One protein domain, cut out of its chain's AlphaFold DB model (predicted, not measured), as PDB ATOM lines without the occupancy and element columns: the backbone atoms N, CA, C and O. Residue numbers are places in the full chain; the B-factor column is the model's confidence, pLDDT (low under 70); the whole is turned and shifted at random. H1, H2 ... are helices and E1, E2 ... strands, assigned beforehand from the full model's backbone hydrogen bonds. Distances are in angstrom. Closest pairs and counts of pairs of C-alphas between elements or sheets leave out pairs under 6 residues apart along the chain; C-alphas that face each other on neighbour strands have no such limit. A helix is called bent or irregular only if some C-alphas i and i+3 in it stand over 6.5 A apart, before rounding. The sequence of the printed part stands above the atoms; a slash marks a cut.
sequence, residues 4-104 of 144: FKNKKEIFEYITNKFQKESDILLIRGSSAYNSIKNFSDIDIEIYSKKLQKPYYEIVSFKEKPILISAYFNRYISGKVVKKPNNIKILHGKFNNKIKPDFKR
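This is residues 4 to 104 of the 144 residues of an uncharacterized protein of archaeon (UniProt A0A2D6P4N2). A strongly twisted sheet of five strands curls round one helix, H1, which lies over one of its faces, making two layers, a helix on one side of a sheet. The printed part has 101 residues, with elements in the order H1, E1, E2, E3, E4, E5. The sheet runs E3, E4, E2, E1, E5 and is mixed; the class is mixed, helices and strands. The whole is compact, with a radius of gyration of the C-alphas of 13.4 A and spans of 40 by 27 by 24 A.

In the sheet, E4, residues 64 to 74, is parallel to E2, residues 41 to 48, at 23 degrees, with N 44 and O 69 2.8 A apart. E3, residues 55 to 61, an edge strand, forms an antiparallel hairpin with E4; N 61 and O 64 are 2.8 A apart. E1, residues 24 to 28, forms an antiparallel hairpin with E2; N 45 and O 26 are 2.8 A apart. E5, residues 87 to 91, the other edge strand, is antiparallel to E1; N 27 and O 88 are 2.8 A apart. E3 and E5 are apart. H1, residues 7 to 21, is on the sheet; its closest C-alphas to E5 are those of Thr 15 and Leu 90, 6.3 A. H1 has 9 of 11 O i to N i+4 pairs within hydrogen-bond range.

E4 measures 32.3 A from first to last C-alpha, E2 21.9 A and E3 18.5 A. H1 measures 22.2 A from C-alpha 7 at (3.930, 20.863, 29.532), and is irregular, with C-alphas 17 and 20 7.7 A apart. E5 ends at C-alpha 91, (7.222, 5.796, 25.691).

The C-alphas farthest apart, of Glu 63 and Lys 79, are 41.3 A apart. The printed part has no cut. The links E1 to E2 and E4 to E5 are long. Residues 100 to 104 have pLDDT under 70.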
ATOM      1  N   PHE A   4       0.608  25.491  23.073       96.69
ATOM      2  CA  PHE A   4       0.405  24.620  24.221       96.69
ATOM      3  C   PHE A   4       0.237  25.435  25.501       96.69
ATOM      4  O   PHE A   4       1.004  26.364  25.783       96.69
ATOM      5  N   LYS A   5      -0.742  25.058  26.321       95.06
ATOM      6  CA  LYS A   5      -1.054  25.722  27.596       95.06
ATOM      7  C   LYS A   5      -0.194  25.194  28.734       95.06
ATOM      8  O   LYS A   5       0.123  25.918  29.680       95.06
ATOM      9  N   ASN A   6       0.174  23.920  28.672       94.56
ATOM     10  CA  ASN A   6       0.935  23.247  29.713       94.56
ATOM     11  C   ASN A   6       1.916  22.222  29.115       94.56
ATOM     12  O   ASN A   6       1.873  21.869  27.940       94.56
ATOM     13  N   LYS A   7       2.856  21.772  29.947       92.56
ATOM     14  CA  LYS A   7       3.930  20.863  29.532       92.56
ATOM     15  C   LYS A   7       3.422  19.446  29.233       92.56
ATOM     16  O   LYS A   7       4.045  18.734  28.454       92.56
ATOM     17  N   LYS A   8       2.294  19.053  29.836       94.62
ATOM     18  CA  LYS A   8       1.644  17.761  29.590       94.62
ATOM     19  C   LYS A   8       1.148  17.681  28.144       94.62
ATOM     20  O   LYS A   8       1.479  16.710  27.479       94.62
ATOM     21  N   GLU A   9       0.503  18.727  27.632       96.88
ATOM     22  CA  GLU A   9       0.048  18.786  26.232       96.88
ATOM     23  C   GLU A   9       1.209  18.650  25.232       96.88
ATOM     24  O   GLU A   9       1.095  17.929  24.245       96.88
ATOM     25  N   ILE A  10       2.360  19.278  25.509       95.69
ATOM     26  CA  ILE A  10       3.568  19.121  24.678       95.69
ATOM     27  C   ILE A  10       4.022  17.656  24.666       95.69
ATOM     28  O   ILE A  10       4.346  17.102  23.617       95.69
ATOM     29  N   PHE A  11       4.058  17.018  25.835       95.75
ATOM     30  CA  PHE A  11       4.490  15.629  25.961       95.75
ATOM     31  C   PHE A  11       3.517  14.650  25.307       95.75
ATOM     32  O   PHE A  11       3.963  13.689  24.684       95.75
ATOM     33  N   GLU A  12       2.215  14.906  25.391       97.12
ATOM     34  CA  GLU A  12       1.184  14.138  24.690       97.12
ATOM     35  C   GLU A  12       1.313  14.303  23.177       97.12
ATOM     36  O   GLU A  12       1.318  13.305  22.461       97.12
ATOM     37  N   TYR A  13       1.518  15.530  22.689       97.38
ATOM     38  CA  TYR A  13       1.781  15.794  21.274       97.38
ATOM     39  C   TYR A  13       2.996  15.012  20.760       97.38
ATOM     40  O   TYR A  13       2.897  14.289  19.768       97.38
ATOM     41  N   ILE A  14       4.125  15.102  21.468       96.31
ATOM     42  CA  ILE A  14       5.360  14.380  21.134       96.31
ATOM     43  C   ILE A  14       5.120  12.865  21.134       96.31
ATOM     44  O   ILE A  14       5.525  12.174  20.199       96.31
ATOM     45  N   THR A  15       4.433  12.349  22.156       97.12
ATOM     46  CA  THR A  15       4.117  10.919  22.270       97.12
ATOM     47  C   THR A  15       3.254  10.465  21.102       97.12
ATOM     48  O   THR A  15       3.635   9.545  20.386       97.12
ATOM     49  N   ASN A  16       2.144  11.149  20.828       97.00
ATOM     50  CA  ASN A  16       1.228  10.799  19.743       97.00
ATOM     51  C   ASN A  16       1.906  10.815  18.372       97.00
ATOM     52  O   ASN A  16       1.611   9.963  17.535       97.00
ATOM     53  N   LYS A  17       2.832  11.756  18.163       95.44
ATOM     54  CA  LYS A  17       3.551  11.912  16.902       95.44
ATOM     55  C   LYS A  17       4.555  10.792  16.637       95.44
ATOM     56  O   LYS A  17       4.662  10.359  15.495       95.44
ATOM     57  N   PHE A  18       5.278  10.328  17.658       94.69
ATOM     58  CA  PHE A  18       6.438   9.446  17.457       94.69
ATOM     59  C   PHE A  18       6.296   8.038  18.049       94.69
ATOM     60  O   PHE A  18       7.045   7.149  17.650       94.69
ATOM     61  N   GLN A  19       5.337   7.790  18.950       94.31
ATOM     62  CA  GLN A  19       5.261   6.519  19.691       94.31
ATOM     63  C   GLN A  19       5.154   5.286  18.791       94.31
ATOM     64  O   GLN A  19       5.775   4.270  19.075       94.31
ATOM     65  N   LYS A  20       4.391   5.371  17.691       92.12
ATOM     66  CA  LYS A  20       4.122   4.224  16.804       92.12
ATOM     67  C   LYS A  20       5.383   3.691  16.134       92.12
ATOM     68  O   LYS A  20       5.430   2.533  15.734       92.12
ATOM     69  N   GLU A  21       6.378   4.549  15.980       87.56
ATOM     70  CA  GLU A  21       7.594   4.259  15.236       87.56
ATOM     71  C   GLU A  21       8.807   4.101  16.159       87.56
ATOM     72  O   GLU A  21       9.907   3.809  15.691       87.56
ATOM     73  N   SER A  22       8.603   4.274  17.467       92.50
ATOM     74  CA  SER A  22       9.640   4.222  18.487       92.50
ATOM     75  C   SER A  22       9.519   2.957  19.326       92.50
ATOM     76  O   SER A  22       8.444   2.649  19.830       92.50
ATOM     77  N   ASP A  23      10.636   2.280  19.567       94.69
ATOM     78  CA  ASP A  23      10.733   1.324  20.668       94.69
ATOM     79  C   ASP A  23      10.818   2.088  22.007       94.69
ATOM     80  O   ASP A  23      10.282   1.649  23.028       94.69
ATOM     81  N   ILE A  24      11.494   3.250  22.013       95.06
ATOM     82  CA  ILE A  24      11.626   4.139  23.178       95.06
ATOM     83  C   ILE A  24      11.602   5.604  22.739       95.06
ATOM     84  O   ILE A  24      12.307   5.997  21.811       95.06
ATOM     85  N   LEU A  25      10.856   6.419  23.482       95.50
ATOM     86  CA  LEU A  25      10.793   7.872  23.336       95.50
ATOM     87  C   LEU A  25      11.159   8.521  24.664       95.50
ATOM     88  O   LEU A  25      10.526   8.246  25.691       95.50
ATOM     89  N   LEU A  26      12.157   9.396  24.662       94.94
ATOM     90  CA  LEU A  26      12.586  10.084  25.873       94.94
ATOM     91  C   LEU A  26      12.976  11.534  25.608       94.94
ATOM     92  O   LEU A  26      13.300  11.914  24.491       94.94
ATOM     93  N   ILE A  27      12.955  12.339  26.665       93.75
ATOM     94  CA  ILE A  27      13.438  13.719  26.681       93.75
ATOM     95  C   ILE A  27      14.658  13.783  27.589       93.75
ATOM     96  O   ILE A  27      14.620  13.263  28.715       93.75
ATOM     97  N   ARG A  28      15.719  14.446  27.124       86.25
ATOM     98  CA  ARG A  28      16.918  14.727  27.923       86.25
ATOM     99  C   ARG A  28      16.987  16.183  28.371       86.25
ATOM    100  O   ARG A  28      16.365  17.073  27.802       86.25
ATOM    101  N   GLY A  29      17.797  16.412  29.401       81.56
ATOM    102  CA  GLY A  29      18.218  17.747  29.813       81.56
ATOM    103  C   GLY A  29      17.222  18.464  30.721       81.56
ATOM    104  O   GLY A  29      16.240  17.894  31.200       81.56
ATOM    105  N   SER A  30      17.494  19.743  30.979       79.62
ATOM    106  CA  SER A  30      16.695  20.570  31.891       79.62
ATOM    107  C   SER A  30      15.228  20.636  31.481       79.62
ATOM    108  O   SER A  30      14.350  20.645  32.340       79.62
ATOM    109  N   SER A  31      14.940  20.613  30.180       82.06
ATOM    110  CA  SER A  31      13.581  20.704  29.643       82.06
ATOM    111  C   SER A  31      12.716  19.488  29.973       82.06
ATOM    112  O   SER A  31      11.490  19.596  29.954       82.06
ATOM    113  N   ALA A  32      13.297  18.362  30.397       81.38
ATOM    114  CA  ALA A  32      12.541  17.217  30.901       81.38
ATOM    115  C   ALA A  32      11.746  17.562  32.178       81.38
ATOM    116  O   ALA A  32      10.592  17.147  32.320       81.38
ATOM    117  N   TYR A  33      12.304  18.399  33.062       84.75
ATOM    118  CA  TYR A  33      11.765  18.630  34.412       84.75
ATOM    119  C   TYR A  33      11.557  20.102  34.765       84.75
ATOM    120  O   TYR A  33      10.527  20.439  35.339       84.75
ATOM    121  N   ASN A  34      12.439  20.992  34.322       88.31
ATOM    122  CA  ASN A  34      12.386  22.410  34.661       88.31
ATOM    123  C   ASN A  34      11.266  23.143  33.910       88.31
ATOM    124  O   ASN A  34      10.683  22.637  32.940       88.31
ATOM    125  N   SER A  35      10.977  24.361  34.364       88.94
ATOM    126  CA  SER A  35      10.068  25.268  33.675       88.94
ATOM    127  C   SER A  35      10.592  25.607  32.277       88.94
ATOM    128  O   SER A  35      11.784  25.824  32.058       88.94
ATOM    129  N   ILE A  36       9.669  25.634  31.322       91.12
ATOM    130  CA  ILE A  36       9.944  25.995  29.935       91.12
ATOM    131  C   ILE A  36      10.040  27.526  29.860       91.12
ATOM    132  O   ILE A  36       9.133  28.243  30.297       91.12
ATOM    133  N   LYS A  37      11.169  28.021  29.350       91.62
ATOM    134  CA  LYS A  37      11.486  29.452  29.223       91.62
ATOM    135  C   LYS A  37      11.357  29.895  27.766       91.62
ATOM    136  O   LYS A  37      11.216  29.071  26.871       91.62
ATOM    137  N   ASN A  38      11.411  31.203  27.531       93.25
ATOM    138  CA  ASN A  38      11.426  31.723  26.169       93.25
ATOM    139  C   ASN A  38      12.668  31.221  25.413       93.25
ATOM    140  O   ASN A  38      13.759  31.201  25.990       93.25
ATOM    141  N   PHE A  39      12.493  30.788  24.164       94.06
ATOM    142  CA  PHE A  39      13.539  30.183  23.331       94.06
ATOM    143  C   PHE A  39      14.213  28.951  23.964       94.06
ATOM    144  O   PHE A  39      15.401  28.684  23.755       94.06
ATOM    145  N   SER A  40      13.481  28.186  24.778       92.00
ATOM    146  CA  SER A  40      13.956  26.873  25.218       92.00
ATOM    147  C   SER A  40      13.821  25.832  24.112       92.00
ATOM    148  O   SER A  40      12.884  25.875  23.318       92.00
ATOM    149  N   ASP A  41      14.720  24.865  24.135       91.31
ATOM    150  CA  ASP A  41      14.733  23.661  23.319       91.31
ATOM    151  C   ASP A  41      14.249  22.451  24.135       91.31
ATOM    152  O   ASP A  41      14.516  22.334  25.334       91.31
ATOM    153  N   ILE A  42      13.496  21.559  23.495       93.19
ATOM    154  CA  ILE A  42      13.099  20.252  24.015       93.19
ATOM    155  C   ILE A  42      13.776  19.203  23.139       93.19
ATOM    156  O   ILE A  42      13.305  18.909  22.041       93.19
ATOM    157  N   ASP A  43      14.868  18.644  23.656       91.44
ATOM    158  CA  ASP A  43      15.609  17.570  23.004       91.44
ATOM    159  C   ASP A  43      14.921  16.224  23.248       91.44
ATOM    160  O   ASP A  43      14.864  15.716  24.376       91.44
ATOM    161  N   ILE A  44      14.400  15.647  22.174       93.00
ATOM    162  CA  ILE A  44      13.746  14.343  22.152       93.00
ATOM    163  C   ILE A  44      14.709  13.336  21.535       93.00
ATOM    164  O   ILE A  44      15.218  13.549  20.437       93.00
ATOM    165  N   GLU A  45      14.906  12.200  22.193       92.19
ATOM    166  CA  GLU A  45      15.557  11.043  21.586       92.19
ATOM    167  C   GLU A  45      14.523   9.966  21.279       92.19
ATOM    168  O   GLU A  45      13.736   9.557  22.141       92.19
ATOM    169  N   ILE A  46      14.560   9.502  20.036       92.81
ATOM    170  CA  ILE A  46      13.680   8.474  19.500       92.81
ATOM    171  C   ILE A  46      14.555   7.278  19.160       92.81
ATOM    172  O   ILE A  46      15.385   7.362  18.259       92.81
ATOM    173  N   TYR A  47      14.388   6.176  19.881       92.19
ATOM    174  CA  TYR A  47      15.090   4.933  19.591       92.19
ATOM    175  C   TYR A  47      14.151   3.999  18.848       92.19
ATOM    176  O   TYR A  47      13.097   3.633  19.369       92.19
ATOM    177  N   SER A  48      14.549   3.604  17.645       90.56
ATOM    178  CA  SER A  48      13.746   2.760  16.763       90.56
ATOM    179  C   SER A  48      14.614   1.756  16.008       90.56
ATOM    180  O   SER A  48      15.785   2.009  15.711       90.56
ATOM    181  N   LYS A  49      14.051   0.598  15.645       86.69
ATOM    182  CA  LYS A  49      14.738  -0.375  14.765       86.69
ATOM    183  C   LYS A  49      15.120   0.220  13.406       86.69
ATOM    184  O   LYS A  49      16.158  -0.131  12.850       86.69
ATOM    185  N   LYS A  50      14.270   1.099  12.867       82.69
ATOM    186  CA  LYS A  50      14.503   1.824  11.612       82.69
ATOM    187  C   LYS A  50      14.922   3.249  11.937       82.69
ATOM    188  O   LYS A  50      14.133   3.982  12.529       82.69
ATOM    189  N   LEU A  51      16.127   3.639  11.528       77.62
ATOM    190  CA  LEU A  51      16.568   5.026  11.641       77.62
ATOM    191  C   LEU A  51      15.663   5.918  10.799       77.62
ATOM    192  O   LEU A  51      15.401   5.635   9.627       77.62
ATOM    193  N   GLN A  52      15.189   6.994  11.416       75.06
ATOM    194  CA  GLN A  52      14.420   8.006  10.718       75.06
ATOM    195  C   GLN A  52      15.168   9.331  10.653       75.06
ATOM    196  O   GLN A  52      16.328   9.464  11.030       75.06
ATOM    197  N   LYS A  53      14.493  10.299  10.048       79.06
ATOM    198  CA  LYS A  53      15.062  11.558   9.588       79.06
ATOM    199  C   LYS A  53      15.043  12.561  10.741       79.06
ATOM    200  O   LYS A  53      14.017  12.625  11.406       79.06
ATOM    201  N   PRO A  54      16.079  13.398  10.913       81.81
ATOM    202  CA  PRO A  54      16.045  14.501  11.869       81.81
ATOM    203  C   PRO A  54      14.768  15.335  11.711       81.81
ATOM    204  O   PRO A  54      14.314  15.583  10.584       81.81
ATOM    205  N   TYR A  55      14.180  15.736  12.833       90.56
ATOM    206  CA  TYR A  55      12.945  16.510  12.869       90.56
ATOM    207  C   TYR A  55      13.104  17.667  13.838       90.56
ATOM    208  O   TYR A  55      13.621  17.498  14.939       90.56
ATOM    209  N   TYR A  56      12.607  18.830  13.440       93.62
ATOM    210  CA  TYR A  56      12.478  19.955  14.340       93.62
ATOM    211  C   TYR A  56      11.230  20.761  14.011       93.62
ATOM    212  O   TYR A  56      10.766  20.780  12.869       93.62
ATOM    213  N   GLU A  57      10.678  21.409  15.027       95.06
ATOM    214  CA  GLU A  57       9.480  22.225  14.899       95.06
ATOM    215  C   GLU A  57       9.485  23.339  15.938       95.06
ATOM    216  O   GLU A  57       9.742  23.106  17.120       95.06
ATOM    217  N   ILE A  58       9.170  24.554  15.496       96.19
ATOM    218  CA  ILE A  58       8.945  25.680  16.396       96.19
ATOM    219  C   ILE A  58       7.474  25.668  16.803       96.19
ATOM    220  O   ILE A  58       6.579  25.669  15.953       96.19
ATOM    221  N   VAL A  59       7.228  25.669  18.109       96.44
ATOM    222  CA  VAL A  59       5.887  25.707  18.702       96.44
ATOM    223  C   VAL A  59       5.814  26.813  19.750       96.44
ATOM    224  O   VAL A  59       6.828  27.375  20.158       96.44
ATOM    225  N   SER A  60       4.609  27.147  20.198       96.50
ATOM    226  CA  SER A  60       4.380  28.094  21.289       96.50
ATOM    227  C   SER A  60       4.012  27.372  22.577       96.50
ATOM    228  O   SER A  60       3.204  26.446  22.574       96.50
ATOM    229  N   PHE A  61       4.581  27.813  23.694       95.25
ATOM    230  CA  PHE A  61       4.203  27.403  25.042       95.25
ATOM    231  C   PHE A  61       3.835  28.641  25.851       95.25
ATOM    232  O   PHE A  61       4.720  29.410  26.228       95.25
ATOM    233  N   LYS A  62       2.540  28.844  26.121       94.62
ATOM    234  CA  LYS A  62       2.038  30.085  26.736       94.62
ATOM    235  C   LYS A  62       2.614  31.326  26.032       94.62
ATOM    236  O   LYS A  62       3.278  32.138  26.671       94.62
ATOM    237  N   GLU A  63       2.461  31.372  24.706       92.50
ATOM    238  CA  GLU A  63       2.959  32.444  23.816       92.50
ATOM    239  C   GLU A  63       4.490  32.558  23.705       92.50
ATOM    240  O   GLU A  63       5.003  33.365  22.934       92.50
ATOM    241  N   LYS A  64       5.252  31.720  24.416       94.00
ATOM    242  CA  LYS A  64       6.711  31.682  24.301       94.00
ATOM    243  C   LYS A  64       7.112  30.747  23.161       94.00
ATOM    244  O   LYS A  64       6.763  29.565  23.236       94.00
ATOM    245  N   PRO A  65       7.859  31.205  22.144       95.56
ATOM    246  CA  PRO A  65       8.429  30.312  21.146       95.56
ATOM    247  C   PRO A  65       9.415  29.339  21.794       95.56
ATOM    248  O   PRO A  65      10.321  29.730  22.537       95.56
ATOM    249  N   ILE A  66       9.246  28.061  21.485       95.44
ATOM    250  CA  ILE A  66      10.131  26.976  21.895       95.44
ATOM    251  C   ILE A  66      10.427  26.080  20.696       95.44
ATOM    252  O   ILE A  66       9.649  26.010  19.745       95.44
ATOM    253  N   LEU A  67      11.560  25.395  20.755       95.50
ATOM    254  CA  LEU A  67      12.001  24.478  19.717       95.50
ATOM    255  C   LEU A  67      11.827  23.042  20.200       95.50
ATOM    256  O   LEU A  67      12.314  22.679  21.267       95.50
ATOM    257  N   ILE A  68      11.144  22.220  19.418       95.31
ATOM    258  CA  ILE A  68      11.168  20.770  19.567       95.31
ATOM    259  C   ILE A  68      12.219  20.242  18.595       95.31
ATOM    260  O   ILE A  68      12.064  20.442  17.394       95.31
ATOM    261  N   SER A  69      13.239  19.551  19.103       93.25
ATOM    262  CA  SER A  69      14.307  18.946  18.299       93.25
ATOM    263  C   SER A  69      14.357  17.450  18.580       93.25
ATOM    264  O   SER A  69      14.566  17.032  19.716       93.25
ATOM    265  N   ALA A  70      14.131  16.628  17.556       91.81
ATOM    266  CA  ALA A  70      14.087  15.177  17.677       91.81
ATOM    267  C   ALA A  70      15.268  14.509  16.966       91.81
ATOM    268  O   ALA A  70      15.535  14.742  15.783       91.81
ATOM    269  N   TYR A  71      15.947  13.644  17.714       88.88
ATOM    270  CA  TYR A  71      17.125  12.898  17.302       88.88
ATOM    271  C   TYR A  71      16.791  11.411  17.263       88.88
ATOM    272  O   TYR A  71      16.420  10.810  18.276       88.88
ATOM    273  N   PHE A  72      16.918  10.818  16.083       88.00
ATOM    274  CA  PHE A  72      16.623   9.411  15.865       88.00
ATOM    275  C   PHE A  72      17.890   8.595  16.049       88.00
ATOM    276  O   PHE A  72      18.908   8.886  15.439       88.00
ATOM    277  N   ASN A  73      17.805   7.578  16.893       87.62
ATOM    278  CA  ASN A  73      18.897   6.691  17.243       87.62
ATOM    279  C   ASN A  73      18.471   5.253  16.953       87.62
ATOM    280  O   ASN A  73      17.296   4.889  17.073       87.62
ATOM    281  N   ARG A  74      19.430   4.400  16.600       87.81
ATOM    282  CA  ARG A  74      19.137   2.985  16.385       87.81
ATOM    283  C   ARG A  74      18.830   2.327  17.726       87.81
ATOM    284  O   ARG A  74      19.631   2.386  18.657       87.81
ATOM    285  N   TYR A  75      17.682   1.665  17.822       90.12
ATOM    286  CA  TYR A  75      17.346   0.889  19.008       90.12
ATOM    287  C   TYR A  75      18.217  -0.363  19.105       90.12
ATOM    288  O   TYR A  75      18.361  -1.125  18.145       90.12
ATOM    289  N   ILE A  76      18.761  -0.595  20.298       90.06
ATOM    290  CA  ILE A  76      19.490  -1.808  20.655       90.06
ATOM    291  C   ILE A  76      18.795  -2.404  21.877       90.06
ATOM    292  O   ILE A  76      18.637  -1.739  22.906       90.06
ATOM    293  N   SER A  77      18.366  -3.661  21.753       91.31
ATOM    294  CA  SER A  77      17.758  -4.388  22.866       91.31
ATOM    295  C   SER A  77      18.773  -4.600  23.991       91.31
ATOM    296  O   SER A  77      19.962  -4.818  23.749       91.31
ATOM    297  N   GLY A  78      18.304  -4.542  25.233       93.38
ATOM    298  CA  GLY A  78      19.140  -4.671  26.418       93.38
ATOM    299  C   GLY A  78      18.317  -4.972  27.662       93.38
ATOM    300  O   GLY A  78      17.088  -5.031  27.622       93.38
ATOM    301  N   LYS A  79      19.000  -5.133  28.798       95.19
ATOM    302  CA  LYS A  79      18.332  -5.346  30.086       95.19
ATOM    303  C   LYS A  79      17.655  -4.047  30.517       95.19
ATOM    304  O   LYS A  79      18.296  -2.995  30.499       95.19
ATOM    305  N   VAL A  80      16.386  -4.125  30.919       96.19
ATOM    306  CA  VAL A  80      15.659  -2.982  31.486       96.19
ATOM    307  C   VAL A  80      16.345  -2.552  32.780       96.19
ATOM    308  O   VAL A  80      16.607  -3.378  33.656       96.19
ATOM    309  N   VAL A  81      16.651  -1.262  32.891       94.50
ATOM    310  CA  VAL A  81      17.334  -0.680  34.052       94.50
ATOM    311  C   VAL A  81      16.676   0.630  34.458       94.50
ATOM    312  O   VAL A  81      15.935   1.248  33.692       94.50
ATOM    313  N   LYS A  82      16.967   1.079  35.681       93.12
ATOM    314  CA  LYS A  82      16.518   2.384  36.156       93.12
ATOM    315  C   LYS A  82      17.111   3.481  35.269       93.12
ATOM    316  O   LYS A  82      18.320   3.534  35.050       93.12
ATOM    317  N   LYS A  83      16.251   4.364  34.766       91.38
ATOM    318  CA  LYS A  83      16.680   5.540  34.005       91.38
ATOM    319  C   LYS A  83      17.465   6.523  34.897       91.38
ATOM    320  O   LYS A  83      17.135   6.659  36.078       91.38
ATOM    321  N   PRO A  84      18.414   7.280  34.331       88.00
ATOM    322  CA  PRO A  84      18.981   8.473  34.958       88.00
ATOM    323  C   PRO A  84      17.930   9.526  35.360       88.00
ATOM    324  O   PRO A  84      16.834   9.604  34.792       88.00
ATOM    325  N   ASN A  85      18.282  10.384  36.323       87.00
ATOM    326  CA  ASN A  85      17.388  11.430  36.840       87.00
ATOM    327  C   ASN A  85      17.098  12.538  35.818       87.00
ATOM    328  O   ASN A  85      16.012  13.099  35.825       87.00
ATOM    329  N   ASN A  86      18.032  12.820  34.909       86.56
ATOM    330  CA  ASN A  86      17.919  13.860  33.881       86.56
ATOM    331  C   ASN A  86      17.188  13.404  32.603       86.56
ATOM    332  O   ASN A  86      17.236  14.099  31.588       86.56
ATOM    333  N   ILE A  87      16.546  12.232  32.634       90.88
ATOM    334  CA  ILE A  87      15.797  11.668  31.509       90.88
ATOM    335  C   ILE A  87      14.339  11.504  31.901       90.88
ATOM    336  O   ILE A  87      14.043  10.821  32.882       90.88
ATOM    337  N   LYS A  88      13.420  12.015  31.083       94.12
ATOM    338  CA  LYS A  88      11.999  11.665  31.165       94.12
ATOM    339  C   LYS A  88      11.652  10.699  30.037       94.12
ATOM    340  O   LYS A  88      11.847  11.027  28.877       94.12
ATOM    341  N   ILE A  89      11.122   9.528  30.376       95.25
ATOM    342  CA  ILE A  89      10.591   8.585  29.386       95.25
ATOM    343  C   ILE A  89       9.152   8.993  29.076       95.25
ATOM    344  O   ILE A  89       8.378   9.239  30.002       95.25
ATOM    345  N   LEU A  90       8.823   9.076  27.792       96.31
ATOM    346  CA  LEU A  90       7.464   9.291  27.300       96.31
ATOM    347  C   LEU A  90       6.840   7.989  26.780       96.31
ATOM    348  O   LEU A  90       5.646   7.778  26.957       96.31
ATOM    349  N   HIS A  91       7.649   7.101  26.195       96.81
ATOM    350  CA  HIS A  91       7.222   5.796  25.691       96.81
ATOM    351  C   HIS A  91       8.337   4.748  25.851       96.81
ATOM    352  O   HIS A  91       9.521   5.077  25.739       96.81
ATOM    353  N   GLY A  92       7.962   3.486  26.080       95.38
ATOM    354  CA  GLY A  92       8.891   2.359  26.200       95.38
ATOM    355  C   GLY A  92       9.552   2.211  27.579       95.38
ATOM    356  O   GLY A  92       9.154   2.835  28.564       95.38
ATOM    357  N   LYS A  93      10.569   1.342  27.667       95.00
ATOM    358  CA  LYS A  93      11.319   1.048  28.905       95.00
ATOM    359  C   LYS A  93      12.811   1.283  28.700       95.00
ATOM    360  O   LYS A  93      13.398   0.723  27.784       95.00
ATOM    361  N   PHE A  94      13.440   2.058  29.584       93.75
ATOM    362  CA  PHE A  94      14.876   2.336  29.499       93.75
ATOM    363  C   PHE A  94      15.709   1.064  29.714       93.75
ATOM    364  O   PHE A  94      15.417   0.263  30.601       93.75
ATOM    365  N   ASN A  95      16.756   0.886  28.912       93.69
ATOM    366  CA  ASN A  95      17.633  -0.275  28.948       93.69
ATOM    367  C   ASN A  95      19.111   0.154  28.968       93.69
ATOM    368  O   ASN A  95      19.454   1.286  28.629       93.69
ATOM    369  N   ASN A  96      19.995  -0.754  29.379       91.56
ATOM    370  CA  ASN A  96      21.423  -0.472  29.578       91.56
ATOM    371  C   ASN A  96      22.253  -0.276  28.289       91.56
ATOM    372  O   ASN A  96      23.444   0.034  28.370       91.56
ATOM    373  N   LYS A  97      21.659  -0.473  27.109       89.75
ATOM    374  CA  LYS A  97      22.278  -0.242  25.796       89.75
ATOM    375  C   LYS A  97      21.867   1.092  25.171       89.75
ATOM    376  O   LYS A  97      22.466   1.485  24.176       89.75
ATOM    377  N   ILE A  98      20.919   1.814  25.771       87.00
ATOM    378  CA  ILE A  98      20.537   3.166  25.349       87.00
ATOM    379  C   ILE A  98      21.649   4.132  25.742       87.00
ATOM    380  O   ILE A  98      21.790   4.520  26.906       87.00
ATOM    381  N   LYS A  99      22.437   4.535  24.756       76.06
ATOM    382  CA  LYS A  99      23.441   5.586  24.888       76.06
ATOM    383  C   LYS A  99      23.176   6.624  23.801       76.06
ATOM    384  O   LYS A  99      22.800   6.214  22.705       76.06
ATOM    385  N   PRO A 100      23.377   7.924  24.084       65.94
ATOM    386  CA  PRO A 100      23.409   8.920  23.025       65.94
ATOM    387  C   PRO A 100      24.462   8.496  22.001       65.94
ATOM    388  O   PRO A 100      25.625   8.302  22.376       65.94
ATOM    389  N   ASP A 101      24.061   8.301  20.749       66.12
ATOM    390  CA  ASP A 101      25.011   8.068  19.672       66.12
ATOM    391  C   ASP A 101      25.307   9.403  18.993       66.12
ATOM    392  O   ASP A 101      24.456  10.011  18.350       66.12
ATOM    393  N   PHE A 102      26.525   9.900  19.201       60.91
ATOM    394  CA  PHE A 102      27.010  11.118  18.553       60.91
ATOM    395  C   PHE A 102      27.794  10.815  17.277       60.91
ATOM    396  O   PHE A 102      28.295  11.743  16.630       60.91
ATOM    397  N   LYS A 103      27.971   9.533  16.922       59.62
ATOM    398  CA  LYS A 103      28.612   9.184  15.660       59.62
ATOM    399  C   LYS A 103      27.710   9.640  14.524       59.62
ATOM    400  O   LYS A 103      26.488   9.631  14.619       59.62
ATOM    401  N   ARG A 104      28.348  10.112  13.453       52.69
ATOM    402  CA  ARG A 104      27.660  10.622  12.270       52.69
ATOM    403  C   ARG A 104      26.871   9.470  11.657       52.69
ATOM    404  O   ARG A 104      27.458   8.633  10.976       52.69
TER     405      ARG A 104